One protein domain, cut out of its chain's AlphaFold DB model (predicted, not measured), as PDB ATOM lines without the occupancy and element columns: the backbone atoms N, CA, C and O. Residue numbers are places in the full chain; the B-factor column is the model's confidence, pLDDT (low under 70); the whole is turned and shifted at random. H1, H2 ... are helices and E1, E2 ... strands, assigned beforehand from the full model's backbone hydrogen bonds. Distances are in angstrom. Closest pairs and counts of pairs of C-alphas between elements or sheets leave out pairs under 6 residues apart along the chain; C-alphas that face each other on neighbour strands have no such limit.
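What this domain is: This is residues 10 to 59 of the 110 residues of the protein "tRNA pseudouridine(13) synthase TruD" of Candidatus Bathyarchaeota archaeon (UniProt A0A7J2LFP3). The printed part is an open loop of chain whose two ends are tied together by a small ribbon of two short antiparallel strands, E1 and E2. The helix H1 lies toward one end of the long axis, while at the other end residues 43 to 54 run out past the short helix H2 and fold back to E2. There are 50 residues printed, with two named helices and two named strands in the order E1, H1, H2, E2; the sheet's order is E1, E2, and the class is mixed, helices and strands, with under half of the residues, 23, in named elements. The whole is only just compact, close to loose, with a radius of gyration of the C-alphas of 11.5 A, and it is elongated, spanning 36 by 23 by 14 A.

Where its parts are: Begin at the sheet: find C-alpha 10 at (176.149, 189.325, 157.003), where E1 starts, residues 10 to 12. Its partner E2 is residues 55 to 58, 10.3 A from first to last C-alpha; look for its last C-alpha, 58, at (178.203, 193.946, 153.345). Now go to C-alpha 23 at (164.703, 185.904, 162.302); from there H1, residues 23 to 34, runs 16.6 A to C-alpha 34. Further along is H2, residues 39 to 42, which measures 5.9 A.

How they stand to each other: Set E1 beside E2 and you find antiparallel neighbours, with 139 degrees between their N-to-C directions. Look at the C-alphas of Pro 11 and Leu 56, which face each other at 4.7 A. Across this pair N 12 and O 55 are within hydrogen-bond range at 2.7 A, and so are N 10 and O 57 at 2.8 A. Moving outward, you find H1 apart from E2, and H2 apart from E1. H1 and H2 are apart too, though they follow each other in the chain. In H1 every O i to N i+4 pair is within hydrogen-bond range; H2, with four residues, is too short for such a pair, and its one O i to N i+3 pair is within range.

The domain as a whole: Look for the greatest extent between the C-alphas of Glu 23 and Gly 46, the two farthest apart, at 36.1 A. The first and last printed C-alphas, those of Leu 10 and Ala 59, are 5.6 A apart. The link from H2 to E2 is long, with 12 residues; that from E1 to H1 is short, with 10, and that from H1 to H2 is tight, with 4. The printed part has no cut. In the B-factor column of this model the mean pLDDT of the printed part is 94.0, and no printed residue is under 70.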
ATOM      1  N   LEU A  10     176.189 190.711 156.557       94.81
ATOM      2  CA  LEU A  10     176.149 189.325 157.003       94.81
ATOM      3  C   LEU A  10     177.390 189.027 157.852       94.81
ATOM      4  O   LEU A  10     178.452 189.630 157.618       94.81
ATOM      5  N   PRO A  11     177.286 188.113 158.828       94.75
ATOM      6  CA  PRO A  11     178.421 187.736 159.650       94.75
ATOM      7  C   PRO A  11     179.428 186.897 158.856       94.75
ATOM      8  O   PRO A  11     179.101 185.895 158.228       94.75
ATOM      9  N   LEU A  12     180.694 187.293 158.938       95.00
ATOM     10  CA  LEU A  12     181.829 186.404 158.735       95.00
ATOM     11  C   LEU A  12     182.085 185.700 160.064       95.00
ATOM     12  O   LEU A  12     182.464 186.346 161.045       95.00
ATOM     13  N   ILE A  13     181.859 184.391 160.100       93.94
ATOM     14  CA  ILE A  13     181.927 183.613 161.335       93.94
ATOM     15  C   ILE A  13     183.356 183.612 161.889       93.94
ATOM     16  O   ILE A  13     184.349 183.548 161.158       93.94
ATOM     17  N   GLY A  14     183.456 183.720 163.209       94.62
ATOM     18  CA  GLY A  14     184.713 183.628 163.925       94.62
ATOM     19  C   GLY A  14     184.515 183.754 165.425       94.62
ATOM     20  O   GLY A  14     183.400 183.862 165.925       94.62
ATOM     21  N   THR A  15     185.622 183.757 166.155       93.25
ATOM     22  CA  THR A  15     185.623 183.616 167.619       93.25
ATOM     23  C   THR A  15     184.937 184.748 168.387       93.25
ATOM     24  O   THR A  15     184.591 184.550 169.551       93.25
ATOM     25  N   LYS A  16     184.774 185.931 167.779       92.69
ATOM     26  CA  LYS A  16     184.125 187.104 168.388       92.69
ATOM     27  C   LYS A  16     182.821 187.511 167.701       92.69
ATOM     28  O   LYS A  16     182.109 188.346 168.253       92.69
ATOM     29  N   GLN A  17     182.521 186.978 166.518       94.69
ATOM     30  CA  GLN A  17     181.313 187.340 165.784       94.69
ATOM     31  C   GLN A  17     180.137 186.509 166.293       94.69
ATOM     32  O   GLN A  17     180.121 185.290 166.150       94.69
ATOM     33  N   THR A  18     179.149 187.179 166.881       91.62
ATOM     34  CA  THR A  18     177.891 186.554 167.291       91.62
ATOM     35  C   THR A  18     176.892 186.557 166.143       91.62
ATOM     36  O   THR A  18     177.015 187.352 165.204       91.62
ATOM     37  N   THR A  19     175.885 185.695 166.247       93.62
ATOM     38  CA  THR A  19     174.731 185.748 165.352       93.62
ATOM     39  C   THR A  19     173.906 187.011 165.589       93.62
ATOM     40  O   THR A  19     173.980 187.653 166.646       93.62
ATOM     41  N   SER A  20     173.150 187.389 164.567       94.56
ATOM     42  CA  SER A  20     172.201 188.494 164.567       94.56
ATOM     43  C   SER A  20     171.034 188.233 165.532       94.56
ATOM     44  O   SER A  20     170.821 187.122 166.018       94.56
ATOM     45  N   SER A  21     170.244 189.267 165.824       94.62
ATOM     46  CA  SER A  21     168.986 189.131 166.570       94.62
ATOM     47  C   SER A  21     167.802 188.827 165.644       94.62
ATOM     48  O   SER A  21     167.823 189.206 164.474       94.62
ATOM     49  N   GLY A  22     166.733 188.243 166.193       96.56
ATOM     50  CA  GLY A  22     165.492 187.962 165.458       96.56
ATOM     51  C   GLY A  22     165.649 186.861 164.407       96.56
ATOM     52  O   GLY A  22     166.542 186.023 164.519       96.56
ATOM     53  N   GLU A  23     164.799 186.906 163.379       97.44
ATOM     54  CA  GLU A  23     164.703 185.904 162.302       97.44
ATOM     55  C   GLU A  23     166.044 185.661 161.594       97.44
ATOM     56  O   GLU A  23     166.472 184.524 161.427       97.44
ATOM     57  N   GLN A  24     166.783 186.726 161.269       96.50
ATOM     58  CA  GLN A  24     168.115 186.602 160.668       96.50
ATOM     59  C   GLN A  24     169.073 185.785 161.556       96.50
ATOM     60  O   GLN A  24     169.864 184.990 161.057       96.50
ATOM     61  N   GLY A  25     168.991 185.952 162.877       96.31
ATOM     62  CA  GLY A  25     169.779 185.170 163.824       96.31
ATOM     63  C   GLY A  25     169.362 183.706 163.915       96.31
ATOM     64  O   GLY A  25     170.205 182.853 164.180       96.31
ATOM     65  N   GLU A  26     168.072 183.417 163.733       97.88
ATOM     66  CA  GLU A  26     167.546 182.047 163.683       97.88
ATOM     67  C   GLU A  26     168.092 181.315 162.456       97.88
ATOM     68  O   GLU A  26     168.660 180.238 162.616       97.88
ATOM     69  N   ILE A  27     168.061 181.959 161.285       97.44
ATOM     70  CA  ILE A  27     168.648 181.435 160.040       97.44
ATOM     71  C   ILE A  27     170.148 181.164 160.212       97.44
ATOM     72  O   ILE A  27     170.648 180.104 159.843       97.44
ATOM     73  N   GLU A  28     170.888 182.111 160.794       96.44
ATOM     74  CA  GLU A  28     172.325 181.940 161.029       96.44
ATOM     75  C   GLU A  28     172.629 180.775 161.982       96.44
ATOM     76  O   GLU A  28     173.585 180.037 161.748       96.44
ATOM     77  N   ARG A  29     171.832 180.593 163.047       96.06
ATOM     78  CA  ARG A  29     171.992 179.461 163.974       96.06
ATOM     79  C   ARG A  29     171.699 178.132 163.292       96.06
ATOM     80  O   ARG A  29     172.499 177.217 163.439       96.06
ATOM     81  N   GLU A  30     170.622 178.054 162.516       97.88
ATOM     82  CA  GLU A  30     170.263 176.840 161.782       97.88
ATOM     83  C   GLU A  30     171.380 176.419 160.814       97.88
ATOM     84  O   GLU A  30     171.784 175.258 160.806       97.88
ATOM     85  N   ILE A  31     171.954 177.367 160.062       97.12
ATOM     86  CA  ILE A  31     173.088 177.092 159.165       97.12
ATOM     87  C   ILE A  31     174.304 176.587 159.957       97.12
ATOM     88  O   ILE A  31     174.925 175.600 159.570       97.12
ATOM     89  N   LEU A  32     174.657 177.234 161.074       96.12
ATOM     90  CA  LEU A  32     175.794 176.804 161.899       96.12
ATOM     91  C   LEU A  32     175.588 175.404 162.492       96.12
ATOM     92  O   LEU A  32     176.539 174.624 162.547       96.12
ATOM     93  N   GLU A  33     174.364 175.071 162.904       97.00
ATOM     94  CA  GLU A  33     173.999 173.739 163.393       97.00
ATOM     95  C   GLU A  33     174.102 172.679 162.285       97.00
ATOM     96  O   GLU A  33     174.691 171.617 162.507       97.00
ATOM     97  N   GLN A  34     173.600 172.978 161.081       98.06
ATOM     98  CA  GLN A  34     173.688 172.095 159.910       98.06
ATOM     99  C   GLN A  34     175.145 171.812 159.514       98.06
ATOM    100  O   GLN A  34     175.513 170.657 159.280       98.06
ATOM    101  N   GLU A  35     175.984 172.847 159.510       97.06
ATOM    102  CA  GLU A  35     177.414 172.749 159.200       97.06
ATOM    103  C   GLU A  35     178.250 172.200 160.375       97.06
ATOM    104  O   GLU A  35     179.436 171.909 160.212       97.06
ATOM    105  N   LYS A  36     177.645 172.027 161.564       96.94
ATOM    106  CA  LYS A  36     178.303 171.613 162.820       96.94
ATOM    107  C   LYS A  36     179.482 172.518 163.195       96.94
ATOM    108  O   LYS A  36     180.545 172.041 163.599       96.94
ATOM    109  N   ILE A  37     179.288 173.826 163.047       95.12
ATOM    110  CA  ILE A  37     180.300 174.852 163.297       95.12
ATOM    111  C   ILE A  37     179.987 175.601 164.591       95.12
ATOM    112  O   ILE A  37     178.934 176.212 164.751       95.12
ATOM    113  N   GLU A  38     180.973 175.657 165.479       92.38
ATOM    114  CA  GLU A  38     180.971 176.475 166.685       92.38
ATOM    115  C   GLU A  38     182.010 177.610 166.586       92.38
ATOM    116  O   GLU A  38     183.091 177.422 166.015       92.38
ATOM    117  N   PRO A  39     181.787 178.778 167.223       88.31
ATOM    118  CA  PRO A  39     182.760 179.878 167.226       88.31
ATOM    119  C   PRO A  39     184.165 179.473 167.697       88.31
ATOM    120  O   PRO A  39     185.165 180.033 167.245       88.31
ATOM    121  N   ASN A  40     184.263 178.485 168.591       90.25
ATOM    122  CA  ASN A  40     185.541 177.982 169.088       90.25
ATOM    123  C   ASN A  40     186.343 177.204 168.029       90.25
ATOM    124  O   ASN A  40     187.564 177.146 168.158       90.25
ATOM    125  N   ASN A  41     185.717 176.685 166.964       92.38
ATOM    126  CA  ASN A  41     186.439 176.029 165.866       92.38
ATOM    127  C   ASN A  41     187.373 176.995 165.120       92.38
ATOM    128  O   ASN A  41     188.339 176.568 164.496       92.38
ATOM    129  N   PHE A  42     187.147 178.306 165.244       93.31
ATOM    130  CA  PHE A  42     188.012 179.341 164.678       93.31
ATOM    131  C   PHE A  42     189.203 179.716 165.586       93.31
ATOM    132  O   PHE A  42     189.951 180.645 165.262       93.31
ATOM    133  N   LYS A  43     189.406 179.017 166.719       92.31
ATOM    134  CA  LYS A  43     190.646 179.058 167.516       92.31
ATOM    135  C   LYS A  43     191.522 177.863 167.152       92.31
ATOM    136  O   LYS A  43     191.222 176.734 167.522       92.31
ATOM    137  N   VAL A  44     192.649 178.119 166.496       89.69
ATOM    138  CA  VAL A  44     193.610 177.068 166.145       89.69
ATOM    139  C   VAL A  44     194.683 177.000 167.233       89.69
ATOM    140  O   VAL A  44     195.585 177.832 167.273       89.69
ATOM    141  N   ALA A  45     194.565 176.034 168.151       85.00
ATOM    142  CA  ALA A  45     195.413 175.949 169.348       85.00
ATOM    143  C   ALA A  45     196.920 175.883 169.032       85.00
ATOM    144  O   ALA A  45     197.716 176.523 169.711       85.00
ATOM    145  N   GLY A  46     197.297 175.146 167.983       90.38
ATOM    146  CA  GLY A  46     198.687 175.012 167.535       90.38
ATOM    147  C   GLY A  46     199.159 176.104 166.572       90.38
ATOM    148  O   GLY A  46     200.330 176.105 166.209       90.38
ATOM    149  N   PHE A  47     198.275 177.010 166.139       91.56
ATOM    150  CA  PHE A  47     198.635 178.093 165.223       91.56
ATOM    151  C   PHE A  47     197.790 179.352 165.482       91.56
ATOM    152  O   PHE A  47     196.846 179.646 164.740       91.56
ATOM    153  N   PRO A  48     198.087 180.094 166.564       88.12
ATOM    154  CA  PRO A  48     197.293 181.246 166.985       88.12
ATOM    155  C   PRO A  48     197.146 182.340 165.920       88.12
ATOM    156  O   PRO A  48     196.155 183.068 165.937       88.12
ATOM    157  N   GLU A  49     198.092 182.463 164.991       91.94
ATOM    158  CA  GLU A  49     198.077 183.413 163.875       91.94
ATOM    159  C   GLU A  49     196.975 183.106 162.852       91.94
ATOM    160  O   GLU A  49     196.468 184.025 162.213       91.94
ATOM    161  N   ALA A  50     196.548 181.843 162.742       90.94
ATOM    162  CA  ALA A  50     195.430 181.432 161.892       90.94
ATOM    163  C   ALA A  50     194.056 181.607 162.560       90.94
ATOM    164  O   ALA A  50     193.032 181.264 161.966       90.94
ATOM    165  N   ARG A  51     193.994 182.136 163.791       92.19
ATOM    166  CA  ARG A  51     192.708 182.408 164.445       92.19
ATOM    167  C   ARG A  51     191.904 183.433 163.641       92.19
ATOM    168  O   ARG A  51     192.419 184.491 163.275       92.19
ATOM    169  N   SER A  52     190.612 183.178 163.461       93.94
ATOM    170  CA  SER A  52     189.692 184.160 162.877       93.94
ATOM    171  C   SER A  52     188.828 184.780 163.966       93.94
ATOM    172  O   SER A  52     188.153 184.088 164.733       93.94
ATOM    173  N   LEU A  53     188.831 186.110 164.053       94.69
ATOM    174  CA  LEU A  53     187.919 186.824 164.949       94.69
ATOM    175  C   LEU A  53     186.494 186.878 164.388       94.69
ATOM    176  O   LEU A  53     185.550 187.011 165.165       94.69
ATOM    177  N   GLY A  54     186.341 186.719 163.074       94.94
ATOM    178  CA  GLY A  54     185.098 187.020 162.377       94.94
ATOM    179  C   GLY A  54     184.876 188.527 162.236       94.94
ATOM    180  O   GLY A  54     185.750 189.340 162.556       94.94
ATOM    181  N   GLY A  55     183.712 188.903 161.729       95.00
ATOM    182  CA  GLY A  55     183.311 190.296 161.566       95.00
ATOM    183  C   GLY A  55     182.032 190.420 160.752       95.00
ATOM    184  O   GLY A  55     181.332 189.440 160.527       95.00
ATOM    185  N   LEU A  56     181.748 191.620 160.260       94.00
ATOM    186  CA  LEU A  56     180.612 191.875 159.380       94.00
ATOM    187  C   LEU A  56     181.101 192.208 157.975       94.00
ATOM    188  O   LEU A  56     182.064 192.961 157.798       94.00
ATOM    189  N   ARG A  57     180.411 191.675 156.968       92.94
ATOM    190  CA  ARG A  57     180.659 191.984 155.561       92.94
ATOM    191  C   ARG A  57     179.363 192.459 154.906       92.94
ATOM    192  O   ARG A  57     178.336 191.818 155.107       92.94
ATOM    193  N   PRO A  58     179.378 193.543 154.109       93.12
ATOM    194  CA  PRO A  58     178.203 193.946 153.345       93.12
ATOM    195  C   PRO A  58     177.661 192.785 152.504       93.12
ATOM    196  O   PRO A  58     178.425 192.145 151.776       93.12
ATOM    197  N   ALA A  59     176.355 192.532 152.597       93.25
ATOM    198  CA  ALA A  59     175.676 191.480 151.837       93.25
ATOM    199  C   ALA A  59     175.695 191.775 150.329       93.25
ATOM    200  O   ALA A  59     175.784 190.877 149.498       93.25
TER     201      ALA A  59